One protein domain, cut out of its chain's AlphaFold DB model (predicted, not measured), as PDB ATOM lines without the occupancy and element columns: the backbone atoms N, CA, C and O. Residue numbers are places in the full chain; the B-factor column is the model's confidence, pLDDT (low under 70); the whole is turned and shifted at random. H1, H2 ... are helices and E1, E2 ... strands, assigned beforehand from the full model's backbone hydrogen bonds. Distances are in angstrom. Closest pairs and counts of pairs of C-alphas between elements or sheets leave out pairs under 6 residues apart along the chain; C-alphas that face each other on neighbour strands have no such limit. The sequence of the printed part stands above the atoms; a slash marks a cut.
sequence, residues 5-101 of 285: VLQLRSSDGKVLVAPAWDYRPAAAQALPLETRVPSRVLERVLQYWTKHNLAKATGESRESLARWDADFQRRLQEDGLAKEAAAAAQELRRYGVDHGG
ATOM      1  N   VAL A   5      -9.448  -4.831  34.210       83.62
ATOM      2  CA  VAL A   5      -9.637  -5.178  35.621       83.62
ATOM      3  C   VAL A   5      -8.961  -4.114  36.484       83.62
ATOM      4  O   VAL A   5      -7.841  -3.696  36.187       83.62
ATOM      5  N   LEU A   6      -9.647  -3.668  37.534       88.00
ATOM      6  CA  LEU A   6      -9.148  -2.634  38.429       88.00
ATOM      7  C   LEU A   6      -7.941  -3.136  39.226       88.00
ATOM      8  O   LEU A   6      -8.023  -4.123  39.957       88.00
ATOM      9  N   GLN A   7      -6.829  -2.418  39.100       90.88
ATOM     10  CA  GLN A   7      -5.618  -2.640  39.883       90.88
ATOM     11  C   GLN A   7      -5.522  -1.573  40.969       90.88
ATOM     12  O   GLN A   7      -5.653  -0.386  40.683       90.88
ATOM     13  N   LEU A   8      -5.289  -2.000  42.204       92.50
ATOM     14  CA  LEU A   8      -5.136  -1.155  43.381       92.50
ATOM     15  C   LEU A   8      -3.710  -1.303  43.905       92.50
ATOM     16  O   LEU A   8      -3.240  -2.425  44.066       92.50
ATOM     17  N   ARG A   9      -3.026  -0.205  44.206       94.56
ATOM     18  CA  ARG A   9      -1.718  -0.226  44.866       94.56
ATOM     19  C   ARG A   9      -1.884   0.145  46.330       94.56
ATOM     20  O   ARG A   9      -2.482   1.172  46.634       94.56
ATOM     21  N   SER A  10      -1.428  -0.715  47.233       94.88
ATOM     22  CA  SER A  10      -1.468  -0.480  48.678       94.88
ATOM     23  C   SER A  10      -0.434   0.563  49.110       94.88
ATOM     24  O   SER A  10       0.524   0.831  48.382       94.88
ATOM     25  N   SER A  11      -0.566   1.070  50.339       93.62
ATOM     26  CA  SER A  11       0.443   1.944  50.964       93.62
ATOM     27  C   SER A  11       1.827   1.296  51.042       93.62
ATOM     28  O   SER A  11       2.841   1.981  50.996       93.62
ATOM     29  N   ASP A  12       1.858  -0.034  51.119       94.06
ATOM     30  CA  ASP A  12       3.082  -0.837  51.209       94.06
ATOM     31  C   ASP A  12       3.686  -1.121  49.819       94.06
ATOM     32  O   ASP A  12       4.639  -1.885  49.684       94.06
ATOM     33  N   GLY A  13       3.094  -0.562  48.757       91.25
ATOM     34  CA  GLY A  13       3.530  -0.729  47.373       91.25
ATOM     35  C   GLY A  13       3.066  -2.023  46.698       91.25
ATOM     36  O   GLY A  13       3.392  -2.232  45.528       91.25
ATOM     37  N   LYS A  14       2.286  -2.876  47.377       95.50
ATOM     38  CA  LYS A  14       1.753  -4.125  46.810       95.50
ATOM     39  C   LYS A  14       0.587  -3.822  45.875       95.50
ATOM     40  O   LYS A  14      -0.346  -3.116  46.248       95.50
ATOM     41  N   VAL A  15       0.606  -4.398  44.676       94.38
ATOM     42  CA  VAL A  15      -0.507  -4.276  43.726       94.38
ATOM     43  C   VAL A  15      -1.462  -5.455  43.899       94.38
ATOM     44  O   VAL A  15      -1.054  -6.614  43.844       94.38
ATOM     45  N   LEU A  16      -2.738  -5.151  44.113       92.69
ATOM     46  CA  LEU A  16      -3.836  -6.098  44.259       92.69
ATOM     47  C   LEU A  16      -4.861  -5.869  43.151       92.69
ATOM     48  O   LEU A  16      -5.129  -4.740  42.743       92.69
ATOM     49  N   VAL A  17      -5.450  -6.954  42.665       90.38
ATOM     50  CA  VAL A  17      -6.464  -6.908  41.612       90.38
ATOM     51  C   VAL A  17      -7.838  -6.977  42.264       90.38
ATOM     52  O   VAL A  17      -8.150  -7.940  42.964       90.38
ATOM     53  N   ALA A  18      -8.655  -5.950  42.054       86.31
ATOM     54  CA  ALA A  18     -10.008  -5.910  42.582       86.31
ATOM     55  C   ALA A  18     -10.974  -6.687  41.671       86.31
ATOM     56  O   ALA A  18     -10.817  -6.664  40.448       86.31
ATOM     57  N   PRO A  19     -12.028  -7.322  42.225       80.88
ATOM     58  CA  PRO A  19     -13.087  -7.974  41.453       80.88
ATOM     59  C   PRO A  19     -14.058  -6.926  40.872       80.88
ATOM     60  O   PRO A  19     -15.270  -6.992  41.077       80.88
ATOM     61  N   ALA A  20     -13.510  -5.911  40.204       80.00
ATOM     62  CA  ALA A  20     -14.210  -4.766  39.650       80.00
ATOM     63  C   ALA A  20     -13.544  -4.321  38.342       80.00
ATOM     64  O   ALA A  20     -12.374  -4.602  38.078       80.00
ATOM     65  N   TRP A  21     -14.308  -3.604  37.525       79.19
ATOM     66  CA  TRP A  21     -13.817  -3.013  36.286       79.19
ATOM     67  C   TRP A  21     -13.307  -1.595  36.538       79.19
ATOM     68  O   TRP A  21     -13.939  -0.828  37.264       79.19
ATOM     69  N   ASP A  22     -12.179  -1.251  35.925       79.38
ATOM     70  CA  ASP A  22     -11.651   0.105  35.889       79.38
ATOM     71  C   ASP A  22     -12.327   0.888  34.761       79.38
ATOM     72  O   ASP A  22     -12.179   0.574  33.575       79.38
ATOM     73  N   TYR A  23     -13.088   1.906  35.148       74.25
ATOM     74  CA  TYR A  23     -13.799   2.791  34.228       74.25
ATOM     75  C   TYR A  23     -13.072   4.121  34.003       74.25
ATOM     76  O   TYR A  23     -13.586   4.975  33.282       74.25
ATOM     77  N   ARG A  24     -11.882   4.312  34.592       78.94
ATOM     78  CA  ARG A  24     -11.062   5.504  34.352       78.94
ATOM     79  C   ARG A  24     -10.651   5.578  32.871       78.94
ATOM     80  O   ARG A  24     -10.643   4.554  32.186       78.94
ATOM     81  N   PRO A  25     -10.288   6.755  32.334       79.88
ATOM     82  CA  PRO A  25      -9.775   6.873  30.969       79.88
ATOM     83  C   PRO A  25      -8.556   5.969  30.732       79.88
ATOM     84  O   PRO A  25      -7.769   5.743  31.647       79.88
ATOM     85  N   ALA A  26      -8.350   5.487  29.501       79.56
ATOM     86  CA  ALA A  26      -7.299   4.508  29.184       79.56
ATOM     87  C   ALA A  26      -5.882   4.938  29.621       79.56
ATOM     88  O   ALA A  26      -5.107   4.094  30.069       79.56
ATOM     89  N   ALA A  27      -5.571   6.238  29.559       79.88
ATOM     90  CA  ALA A  27      -4.310   6.796  30.057       79.88
ATOM     91  C   ALA A  27      -4.135   6.607  31.577       79.88
ATOM     92  O   ALA A  27      -3.039   6.314  32.041       79.88
ATOM     93  N   ALA A  28      -5.221   6.700  32.350       80.06
ATOM     94  CA  ALA A  28      -5.223   6.470  33.795       80.06
ATOM     95  C   ALA A  28      -5.267   4.975  34.165       80.06
ATOM     96  O   ALA A  28      -4.774   4.600  35.223       80.06
ATOM     97  N   GLN A  29      -5.801   4.111  33.292       80.94
ATOM     98  CA  GLN A  29      -5.778   2.649  33.473       80.94
ATOM     99  C   GLN A  29      -4.382   2.031  33.267       80.94
ATOM    100  O   GLN A  29      -4.195   0.840  33.513       80.94
ATOM    101  N   ALA A  30      -3.416   2.792  32.741       79.12
ATOM    102  CA  ALA A  30      -2.040   2.325  32.572       79.12
ATOM    103  C   ALA A  30      -1.316   2.149  33.916       79.12
ATOM    104  O   ALA A  30      -0.361   1.380  33.995       79.12
ATOM    105  N   LEU A  31      -1.787   2.840  34.961       86.81
ATOM    106  CA  LEU A  31      -1.231   2.779  36.305       86.81
ATOM    107  C   LEU A  31      -2.260   2.216  37.300       86.81
ATOM    108  O   LEU A  31      -3.452   2.554  37.226       86.81
ATOM    109  N   PRO A  32      -1.811   1.396  38.267       87.62
ATOM    110  CA  PRO A  32      -2.636   1.015  39.402       87.62
ATOM    111  C   PRO A  32      -3.200   2.245  40.121       87.62
ATOM    112  O   PRO A  32      -2.557   3.290  40.205       87.62
ATOM    113  N   LEU A  33      -4.412   2.129  40.652       87.88
ATOM    114  CA  LEU A  33      -4.998   3.149  41.508       87.88
ATOM    115  C   LEU A  33      -4.258   3.170  42.849       87.88
ATOM    116  O   LEU A  33      -4.322   2.201  43.603       87.88
ATOM    117  N   GLU A  34      -3.572   4.270  43.145       90.50
ATOM    118  CA  GLU A  34      -2.870   4.462  44.416       90.50
ATOM    119  C   GLU A  34      -3.871   4.559  45.573       90.50
ATOM    120  O   GLU A  34      -4.720   5.451  45.619       90.50
ATOM    121  N   THR A  35      -3.767   3.639  46.527       87.12
ATOM    122  CA  THR A  35      -4.586   3.614  47.739       87.12
ATOM    123  C   THR A  35      -3.707   3.878  48.955       87.12
ATOM    124  O   THR A  35      -2.581   3.399  49.055       87.12
ATOM    125  N   ARG A  36      -4.234   4.614  49.936       90.50
ATOM    126  CA  ARG A  36      -3.550   4.867  51.219       90.50
ATOM    127  C   ARG A  36      -3.788   3.749  52.239       90.50
ATOM    128  O   ARG A  36      -3.732   3.980  53.440       90.50
ATOM    129  N   VAL A  37      -4.134   2.558  51.756       92.00
ATOM    130  CA  VAL A  37      -4.593   1.442  52.580       92.00
ATOM    131  C   VAL A  37      -3.498   0.375  52.639       92.00
ATOM    132  O   VAL A  37      -3.001  -0.020  51.579       92.00
ATOM    133  N   PRO A  38      -3.155  -0.143  53.832       94.62
ATOM    134  CA  PRO A  38      -2.246  -1.276  53.967       94.62
ATOM    135  C   PRO A  38      -2.757  -2.511  53.228       94.62
ATOM    136  O   PRO A  38      -3.951  -2.821  53.237       94.62
ATOM    137  N   SER A  39      -1.840  -3.266  52.630       95.00
ATOM    138  CA  SER A  39      -2.159  -4.448  51.821       95.00
ATOM    139  C   SER A  39      -3.002  -5.474  52.583       95.00
ATOM    140  O   SER A  39      -4.007  -5.944  52.056       95.00
ATOM    141  N   ARG A  40      -2.666  -5.736  53.854       95.50
ATOM    142  CA  ARG A  40      -3.405  -6.654  54.743       95.50
ATOM    143  C   ARG A  40      -4.893  -6.308  54.862       95.50
ATOM    144  O   ARG A  40      -5.747  -7.187  54.890       95.50
ATOM    145  N   VAL A  41      -5.206  -5.015  54.930       94.56
ATOM    146  CA  VAL A  41      -6.573  -4.513  55.104       94.56
ATOM    147  C   VAL A  41      -7.301  -4.579  53.772       94.56
ATOM    148  O   VAL A  41      -8.445  -5.030  53.693       94.56
ATOM    149  N   LEU A  42      -6.607  -4.164  52.713       93.62
ATOM    150  CA  LEU A  42      -7.133  -4.159  51.361       93.62
ATOM    151  C   LEU A  42      -7.524  -5.573  50.911       93.62
ATOM    152  O   LEU A  42      -8.612  -5.762  50.378       93.62
ATOM    153  N   GLU A  43      -6.710  -6.583  51.219       94.56
ATOM    154  CA  GLU A  43      -7.021  -7.994  50.952       94.56
ATOM    155  C   GLU A  43      -8.329  -8.447  51.605       94.56
ATOM    156  O   GLU A  43      -9.146  -9.097  50.951       94.56
ATOM    157  N   ARG A  44      -8.578  -8.066  52.863       94.94
ATOM    158  CA  ARG A  44      -9.835  -8.400  53.550       94.94
ATOM    159  C   ARG A  44     -11.036  -7.742  52.876       94.94
ATOM    160  O   ARG A  44     -12.048  -8.403  52.648       94.94
ATOM    161  N   VAL A  45     -10.922  -6.469  52.501       92.25
ATOM    162  CA  VAL A  45     -11.993  -5.762  51.781       92.25
ATOM    163  C   VAL A  45     -12.280  -6.433  50.432       92.25
ATOM    164  O   VAL A  45     -13.440  -6.682  50.098       92.25
ATOM    165  N   LEU A  46     -11.239  -6.810  49.686       91.88
ATOM    166  CA  LEU A  46     -11.385  -7.512  48.410       91.88
ATOM    167  C   LEU A  46     -11.970  -8.923  48.572       91.88
ATOM    168  O   LEU A  46     -12.775  -9.347  47.739       91.88
ATOM    169  N   GLN A  47     -11.622  -9.638  49.643       93.75
ATOM    170  CA  GLN A  47     -12.208 -10.939  49.975       93.75
ATOM    171  C   GLN A  47     -13.718 -10.817  50.208       93.75
ATOM    172  O   GLN A  47     -14.495 -11.587  49.637       93.75
ATOM    173  N   TYR A  48     -14.135  -9.812  50.984       91.88
ATOM    174  CA  TYR A  48     -15.543  -9.504  51.226       91.88
ATOM    175  C   TYR A  48     -16.296  -9.227  49.920       91.88
ATOM    176  O   TYR A  48     -17.338  -9.834  49.658       91.88
ATOM    177  N   TRP A  49     -15.736  -8.380  49.052       89.94
ATOM    178  CA  TRP A  49     -16.341  -8.054  47.758       89.94
ATOM    179  C   TRP A  49     -16.437  -9.255  46.831       89.94
ATOM    180  O   TRP A  49     -17.471  -9.465  46.202       89.94
ATOM    181  N   THR A  50     -15.382 -10.066  46.767       89.81
ATOM    182  CA  THR A  50     -15.358 -11.272  45.935       89.81
ATOM    183  C   THR A  50     -16.455 -12.236  46.368       89.81
ATOM    184  O   THR A  50     -17.221 -12.703  45.527       89.81
ATOM    185  N   LYS A  51     -16.597 -12.476  47.679       92.38
ATOM    186  CA  LYS A  51     -17.655 -13.338  48.213       92.38
ATOM    187  C   LYS A  51     -19.050 -12.797  47.899       92.38
ATOM    188  O   LYS A  51     -19.895 -13.570  47.459       92.38
ATOM    189  N   HIS A  52     -19.286 -11.495  48.048       88.62
ATOM    190  CA  HIS A  52     -20.593 -10.889  47.755       88.62
ATOM    191  C   HIS A  52     -20.941 -10.911  46.267       88.62
ATOM    192  O   HIS A  52     -22.082 -11.192  45.900       88.62
ATOM    193  N   ASN A  53     -19.962 -10.651  45.400       85.19
ATOM    194  CA  ASN A  53     -20.146 -10.748  43.955       85.19
ATOM    195  C   ASN A  53     -20.436 -12.190  43.533       85.19
ATOM    196  O   ASN A  53     -21.322 -12.416  42.713       85.19
ATOM    197  N   LEU A  54     -19.732 -13.159  44.127       88.19
ATOM    198  CA  LEU A  54     -19.968 -14.572  43.871       88.19
ATOM    199  C   LEU A  54     -21.356 -14.997  44.349       88.19
ATOM    200  O   LEU A  54     -22.096 -15.563  43.560       88.19
ATOM    201  N   ALA A  55     -21.741 -14.655  45.580       88.75
ATOM    202  CA  ALA A  55     -23.063 -14.951  46.132       88.75
ATOM    203  C   ALA A  55     -24.189 -14.379  45.259       88.75
ATOM    204  O   ALA A  55     -25.187 -15.048  44.993       88.75
ATOM    205  N   LYS A  56     -24.000 -13.157  44.742       86.12
ATOM    206  CA  LYS A  56     -24.933 -12.532  43.797       86.12
ATOM    207  C   LYS A  56     -24.998 -13.277  42.461       86.12
ATOM    208  O   LYS A  56     -26.075 -13.375  41.886       86.12
ATOM    209  N   ALA A  57     -23.867 -13.768  41.958       86.25
ATOM    210  CA  ALA A  57     -23.800 -14.499  40.696       86.25
ATOM    211  C   ALA A  57     -24.360 -15.926  40.803       86.25
ATOM    212  O   ALA A  57     -24.958 -16.418  39.849       86.25
ATOM    213  N   THR A  58     -24.183 -16.586  41.948       90.88
ATOM    214  CA  THR A  58     -24.634 -17.963  42.187       90.88
ATOM    215  C   THR A  58     -26.047 -18.049  42.761       90.88
ATOM    216  O   THR A  58     -26.601 -19.142  42.818       90.88
ATOM    217  N   GLY A  59     -26.633 -16.925  43.186       89.44
ATOM    218  CA  GLY A  59     -27.932 -16.911  43.859       89.44
ATOM    219  C   GLY A  59     -27.885 -17.559  45.245       89.44
ATOM    220  O   GLY A  59     -28.853 -18.191  45.660       89.44
ATOM    221  N   GLU A  60     -26.754 -17.441  45.947       91.56
ATOM    222  CA  GLU A  60     -26.598 -17.973  47.303       91.56
ATOM    223  C   GLU A  60     -27.668 -17.396  48.243       91.56
ATOM    224  O   GLU A  60     -28.030 -16.219  48.157       91.56
ATOM    225  N   SER A  61     -28.177 -18.235  49.150       92.12
ATOM    226  CA  SER A  61     -29.219 -17.809  50.079       92.12
ATOM    227  C   SER A  61     -28.728 -16.686  50.988       92.12
ATOM    228  O   SER A  61     -27.565 -16.636  51.410       92.12
ATOM    229  N   ARG A  62     -29.650 -15.784  51.331       91.00
ATOM    230  CA  ARG A  62     -29.356 -14.649  52.207       91.00
ATOM    231  C   ARG A  62     -28.899 -15.118  53.586       91.00
ATOM    232  O   ARG A  62     -28.046 -14.481  54.191       91.00
ATOM    233  N   GLU A  63     -29.437 -16.233  54.067       93.62
ATOM    234  CA  GLU A  63     -29.096 -16.822  55.358       93.62
ATOM    235  C   GLU A  63     -27.665 -17.377  55.364       93.62
ATOM    236  O   GLU A  63     -26.949 -17.201  56.347       93.62
ATOM    237  N   SER A  64     -27.228 -18.013  54.268       93.00
ATOM    238  CA  SER A  64     -25.847 -18.498  54.119       93.00
ATOM    239  C   SER A  64     -24.860 -17.333  54.091       93.00
ATOM    240  O   SER A  64     -23.882 -17.325  54.843       93.00
ATOM    241  N   LEU A  65     -25.159 -16.308  53.286       93.50
ATOM    242  CA  LEU A  65     -24.318 -15.118  53.195       93.50
ATOM    243  C   LEU A  65     -24.249 -14.369  54.534       93.50
ATOM    244  O   LEU A  65     -23.161 -13.997  54.955       93.50
ATOM    245  N   ALA A  66     -25.366 -14.236  55.256       93.50
ATOM    246  CA  ALA A  66     -25.397 -13.579  56.564       93.50
ATOM    247  C   ALA A  66     -24.588 -14.327  57.639       93.50
ATOM    248  O   ALA A  66     -23.945 -13.699  58.480       93.50
ATOM    249  N   ARG A  67     -24.591 -15.668  57.620       95.12
ATOM    250  CA  ARG A  67     -23.723 -16.469  58.503       95.12
ATOM    251  C   ARG A  67     -22.251 -16.227  58.184       95.12
ATOM    252  O   ARG A  67     -21.457 -16.005  59.094       95.12
ATOM    253  N   TRP A  68     -21.911 -16.216  56.897       95.88
ATOM    254  CA  TRP A  68     -20.557 -15.909  56.452       95.88
ATOM    255  C   TRP A  68     -20.134 -14.488  56.848       95.88
ATOM    256  O   TRP A  68     -19.013 -14.308  57.314       95.88
ATOM    257  N   ASP A  69     -21.028 -13.502  56.738       94.50
ATOM    258  CA  ASP A  69     -20.774 -12.119  57.156       94.50
ATOM    259  C   ASP A  69     -20.447 -12.020  58.642       94.50
ATOM    260  O   ASP A  69     -19.464 -11.380  59.018       94.50
ATOM    261  N   ALA A  70     -21.236 -12.683  59.489       93.62
ATOM    262  CA  ALA A  70     -21.001 -12.705  60.927       93.62
ATOM    263  C   ALA A  70     -19.641 -13.339  61.267       93.62
ATOM    264  O   ALA A  70     -18.881 -12.796  62.072       93.62
ATOM    265  N   ASP A  71     -19.301 -14.454  60.616       95.56
ATOM    266  CA  ASP A  71     -18.010 -15.121  60.788       95.56
ATOM    267  C   ASP A  71     -16.837 -14.271  60.292       95.56
ATOM    268  O   ASP A  71     -15.799 -14.190  60.950       95.56
ATOM    269  N   PHE A  72     -16.993 -13.627  59.138       94.25
ATOM    270  CA  PHE A  72     -15.986 -12.749  58.557       94.25
ATOM    271  C   PHE A  72     -15.744 -11.522  59.442       94.25
ATOM    272  O   PHE A  72     -14.598 -11.155  59.706       94.25
ATOM    273  N   GLN A  73     -16.816 -10.920  59.960       91.81
ATOM    274  CA  GLN A  73     -16.735  -9.781  60.863       91.81
ATOM    275  C   GLN A  73     -16.079 -10.154  62.194       91.81
ATOM    276  O   GLN A  73     -15.246  -9.394  62.688       91.81
ATOM    277  N   ARG A  74     -16.410 -11.320  62.760       93.25
ATOM    278  CA  ARG A  74     -15.757 -11.819  63.975       93.25
ATOM    279  C   ARG A  74     -14.247 -11.961  63.766       93.25
ATOM    280  O   ARG A  74     -13.483 -11.397  64.539       93.25
ATOM    281  N   ARG A  75     -13.818 -12.597  62.671       94.75
ATOM    282  CA  ARG A  75     -12.389 -12.746  62.326       94.75
ATOM    283  C   ARG A  75     -11.688 -11.400  62.132       94.75
ATOM    284  O   ARG A  75     -10.560 -11.225  62.566       94.75
ATOM    285  N   LEU A  76     -12.357 -10.419  61.521       92.88
ATOM    286  CA  LEU A  76     -11.814  -9.062  61.396       92.88
ATOM    287  C   LEU A  76     -11.613  -8.365  62.746       92.88
ATOM    288  O   LEU A  76     -10.706  -7.544  62.873       92.88
ATOM    289  N   GLN A  77     -12.478  -8.633  63.724       91.56
ATOM    290  CA  GLN A  77     -12.336  -8.103  65.080       91.56
ATOM    291  C   GLN A  77     -11.206  -8.809  65.830       91.56
ATOM    292  O   GLN A  77     -10.393  -8.129  66.447       91.56
ATOM    293  N   GLU A  78     -11.127 -10.136  65.721       93.81
ATOM    294  CA  GLU A  78     -10.038 -10.954  66.275       93.81
ATOM    295  C   GLU A  78      -8.670 -10.518  65.724       93.81
ATOM    296  O   GLU A  78      -7.725 -10.348  66.488       93.81
ATOM    297  N   ASP A  79      -8.588 -10.228  64.423       93.44
ATOM    298  CA  ASP A  79      -7.380  -9.715  63.764       93.44
ATOM    299  C   ASP A  79      -7.085  -8.231  64.109       93.44
ATOM    300  O   ASP A  79      -6.071  -7.682  63.678       93.44
ATOM    301  N   GLY A  80      -7.976  -7.533  64.825       92.00
ATOM    302  CA  GLY A  80      -7.856  -6.097  65.123       92.00
ATOM    303  C   GLY A  80      -8.048  -5.172  63.909       92.00
ATOM    304  O   GLY A  80      -7.843  -3.963  64.002       92.00
ATOM    305  N   LEU A  81      -8.481  -5.712  62.767       93.06
ATOM    306  CA  LEU A  81      -8.570  -5.004  61.487       93.06
ATOM    307  C   LEU A  81      -9.936  -4.361  61.231       93.06
ATOM    308  O   LEU A  81     -10.083  -3.641  60.249       93.06
ATOM    309  N   ALA A  82     -10.948  -4.587  62.072       89.00
ATOM    310  CA  ALA A  82     -12.317  -4.132  61.808       89.00
ATOM    311  C   ALA A  82     -12.429  -2.618  61.529       89.00
ATOM    312  O   ALA A  82     -13.092  -2.207  60.575       89.00
ATOM    313  N   LYS A  83     -11.747  -1.779  62.324       89.88
ATOM    314  CA  LYS A  83     -11.752  -0.315  62.138       89.88
ATOM    315  C   LYS A  83     -11.005   0.102  60.867       89.88
ATOM    316  O   LYS A  83     -11.505   0.930  60.109       89.88
ATOM    317  N   GLU A  84      -9.844  -0.499  60.618       91.56
ATOM    318  CA  GLU A  84      -9.026  -0.222  59.431       91.56
ATOM    319  C   GLU A  84      -9.741  -0.659  58.148       91.56
ATOM    320  O   GLU A  84      -9.782   0.093  57.180       91.56
ATOM    321  N   ALA A  85     -10.368  -1.837  58.151       90.50
ATOM    322  CA  ALA A  85     -11.154  -2.357  57.035       90.50
ATOM    323  C   ALA A  85     -12.361  -1.467  56.737       90.50
ATOM    324  O   ALA A  85     -12.686  -1.231  55.570       90.50
ATOM    325  N   ALA A  86     -12.990  -0.917  57.780       87.88
ATOM    326  CA  ALA A  86     -14.082   0.022  57.603       87.88
ATOM    327  C   ALA A  86     -13.623   1.334  56.947       87.88
ATOM    328  O   ALA A  86     -14.258   1.808  56.003       87.88
ATOM    329  N   ALA A  87     -12.500   1.891  57.407       89.62
ATOM    330  CA  ALA A  87     -11.897   3.086  56.819       89.62
ATOM    331  C   ALA A  87     -11.428   2.837  55.375       89.62
ATOM    332  O   ALA A  87     -11.710   3.634  54.484       89.62
ATOM    333  N   ALA A  88     -10.795   1.695  55.115       90.25
ATOM    334  CA  ALA A  88     -10.354   1.289  53.787       90.25
ATOM    335  C   ALA A  88     -11.514   1.201  52.793       90.25
ATOM    336  O   ALA A  88     -11.418   1.710  51.678       90.25
ATOM    337  N   ALA A  89     -12.634   0.601  53.201       88.06
ATOM    338  CA  ALA A  89     -13.824   0.555  52.363       88.06
ATOM    339  C   ALA A  89     -14.348   1.966  52.048       88.06
ATOM    340  O   ALA A  89     -14.754   2.214  50.915       88.06
ATOM    341  N   GLN A  90     -14.312   2.901  53.004       87.00
ATOM    342  CA  GLN A  90     -14.686   4.298  52.752       87.00
ATOM    343  C   GLN A  90     -13.732   4.989  51.773       87.00
ATOM    344  O   GLN A  90     -14.202   5.680  50.873       87.00
ATOM    345  N   GLU A  91     -12.420   4.783  51.899       88.00
ATOM    346  CA  GLU A  91     -11.444   5.323  50.943       88.00
ATOM    347  C   GLU A  91     -11.701   4.804  49.526       88.00
ATOM    348  O   GLU A  91     -11.758   5.589  48.584       88.00
ATOM    349  N   LEU A  92     -11.948   3.503  49.356       85.19
ATOM    350  CA  LEU A  92     -12.248   2.938  48.036       85.19
ATOM    351  C   LEU A  92     -13.537   3.511  47.428       85.19
ATOM    352  O   LEU A  92     -13.575   3.789  46.229       85.19
ATOM    353  N   ARG A  93     -14.558   3.785  48.251       82.75
ATOM    354  CA  ARG A  93     -15.777   4.473  47.794       82.75
ATOM    355  C   ARG A  93     -15.501   5.884  47.280       82.75
ATOM    356  O   ARG A  93     -16.137   6.301  46.318       82.75
ATOM    357  N   ARG A  94     -14.548   6.620  47.866       81.38
ATOM    358  CA  ARG A  94     -14.166   7.959  47.369       81.38
ATOM    359  C   ARG A  94     -13.596   7.908  45.954       81.38
ATOM    360  O   ARG A  94     -13.784   8.849  45.193       81.38
ATOM    361  N   TYR A  95     -12.959   6.800  45.591       75.94
ATOM    362  CA  TYR A  95     -12.488   6.548  44.229       75.94
ATOM    363  C   TYR A  95     -13.575   5.985  43.295       75.94
ATOM    364  O   TYR A  95     -13.267   5.600  42.169       75.94
ATOM    365  N   GLY A  96     -14.835   5.915  43.739       72.88
ATOM    366  CA  GLY A  96     -15.942   5.338  42.972       72.88
ATOM    367  C   GLY A  96     -15.856   3.818  42.824       72.88
ATOM    368  O   GLY A  96     -16.459   3.247  41.916       72.88
ATOM    369  N   VAL A  97     -15.078   3.153  43.685       73.00
ATOM    370  CA  VAL A  97     -14.928   1.700  43.679       73.00
ATOM    371  C   VAL A  97     -15.948   1.103  44.647       73.00
ATOM    372  O   VAL A  97     -15.730   1.056  45.858       73.00
ATOM    373  N   ASP A  98     -17.071   0.637  44.103       66.88
ATOM    374  CA  ASP A  98     -18.166   0.043  44.869       66.88
ATOM    375  C   ASP A  98     -18.338  -1.464  44.613       66.88
ATOM    376  O   ASP A  98     -18.138  -1.990  43.516       66.88
ATOM    377  N   HIS A  99     -18.792  -2.164  45.654       56.56
ATOM    378  CA  HIS A  99     -19.212  -3.567  45.630       56.56
ATOM    379  C   HIS A  99     -20.609  -3.675  45.025       56.56
ATOM    380  O   HIS A  99     -21.611  -3.835  45.722       56.56
ATOM    381  N   GLY A 100     -20.684  -3.564  43.705       47.88
ATOM    382  CA  GLY A 100     -21.905  -3.901  42.994       47.88
ATOM    383  C   GLY A 100     -22.165  -3.035  41.784       47.88
ATOM    384  O   GLY A 100     -22.956  -2.104  41.838       47.88
ATOM    385  N   GLY A 101     -21.644  -3.484  40.649       45.25
ATOM    386  CA  GLY A 101     -22.197  -3.122  39.355       45.25
ATOM    387  C   GLY A 101     -21.687  -1.809  38.777       45.25
ATOM    388  O   GLY A 101     -21.180  -0.927  39.457       45.25
TER     389      GLY A 101
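What this domain is: This is residues 5 to 101 of the 285 residues of an uncharacterized protein of Triticum turgidum subsp. durum (UniProt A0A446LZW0). A long helix, H1, runs through the middle, with the small hairpin of E1 and E2 packed by E2 on one side and H2 running back beside it on the other, while H3 crosses near H1's first part. The printed part has 97 residues, in the order E1, E2, H1, H2, H3; the sheet E1 - E2 is antiparallel and the class is mixed, helices and strands. It is compact, with a radius of gyration of the C-alphas of 13.9 A and spans of 43 by 31 by 19 A.

How they stand to each other: E1, residues 5 to 9, and E2, residues 15 to 22, form an antiparallel hairpin at 143 degrees, with N 8 and O 16 within hydrogen-bond range at 2.8 A. E2 bends by 101 degrees at residue 19. Residues 8 to 9 of E1 also pair, parallel, with residues 33 to 34. H1, residues 39 to 58, comes closest to E2 at the C-alphas of Thr 50 and Pro 19, 6.0 A apart. H2, residues 62 to 78, is close to H1 but not clearly touching: the closest C-alphas, Ala 55 and Leu 65, are 7.2 A apart, at a shallow tilt of 7 degrees, opposite ways. H3, residues 82 to 94, touches H1 with residues 84 to 89 alone, closest at the C-alphas of Ala 85 and Val 41, 5.4 A; the tilt of 72 degrees is only just about perpendicular. Every O i to N i+4 pair is within hydrogen-bond range in H2 and H3, and 15 of 16 in H1.

Where its parts are: E1 begins at C-alpha 5 (-9.637, -5.178, 35.621) and spans 13.1 A; E2 spans 14.3 A. H1 spans 27.9 A, H2 24.2 A and H3 18.9 A, ending at C-alpha 94 (-14.166, 7.959, 47.369).

The domain as a whole: The farthest C-alphas, Ala 27 and Glu 63, are 42.6 A apart. The printed part has no cut. The link E2 to H1 is long. Residues 98 to 101 have pLDDT under 70.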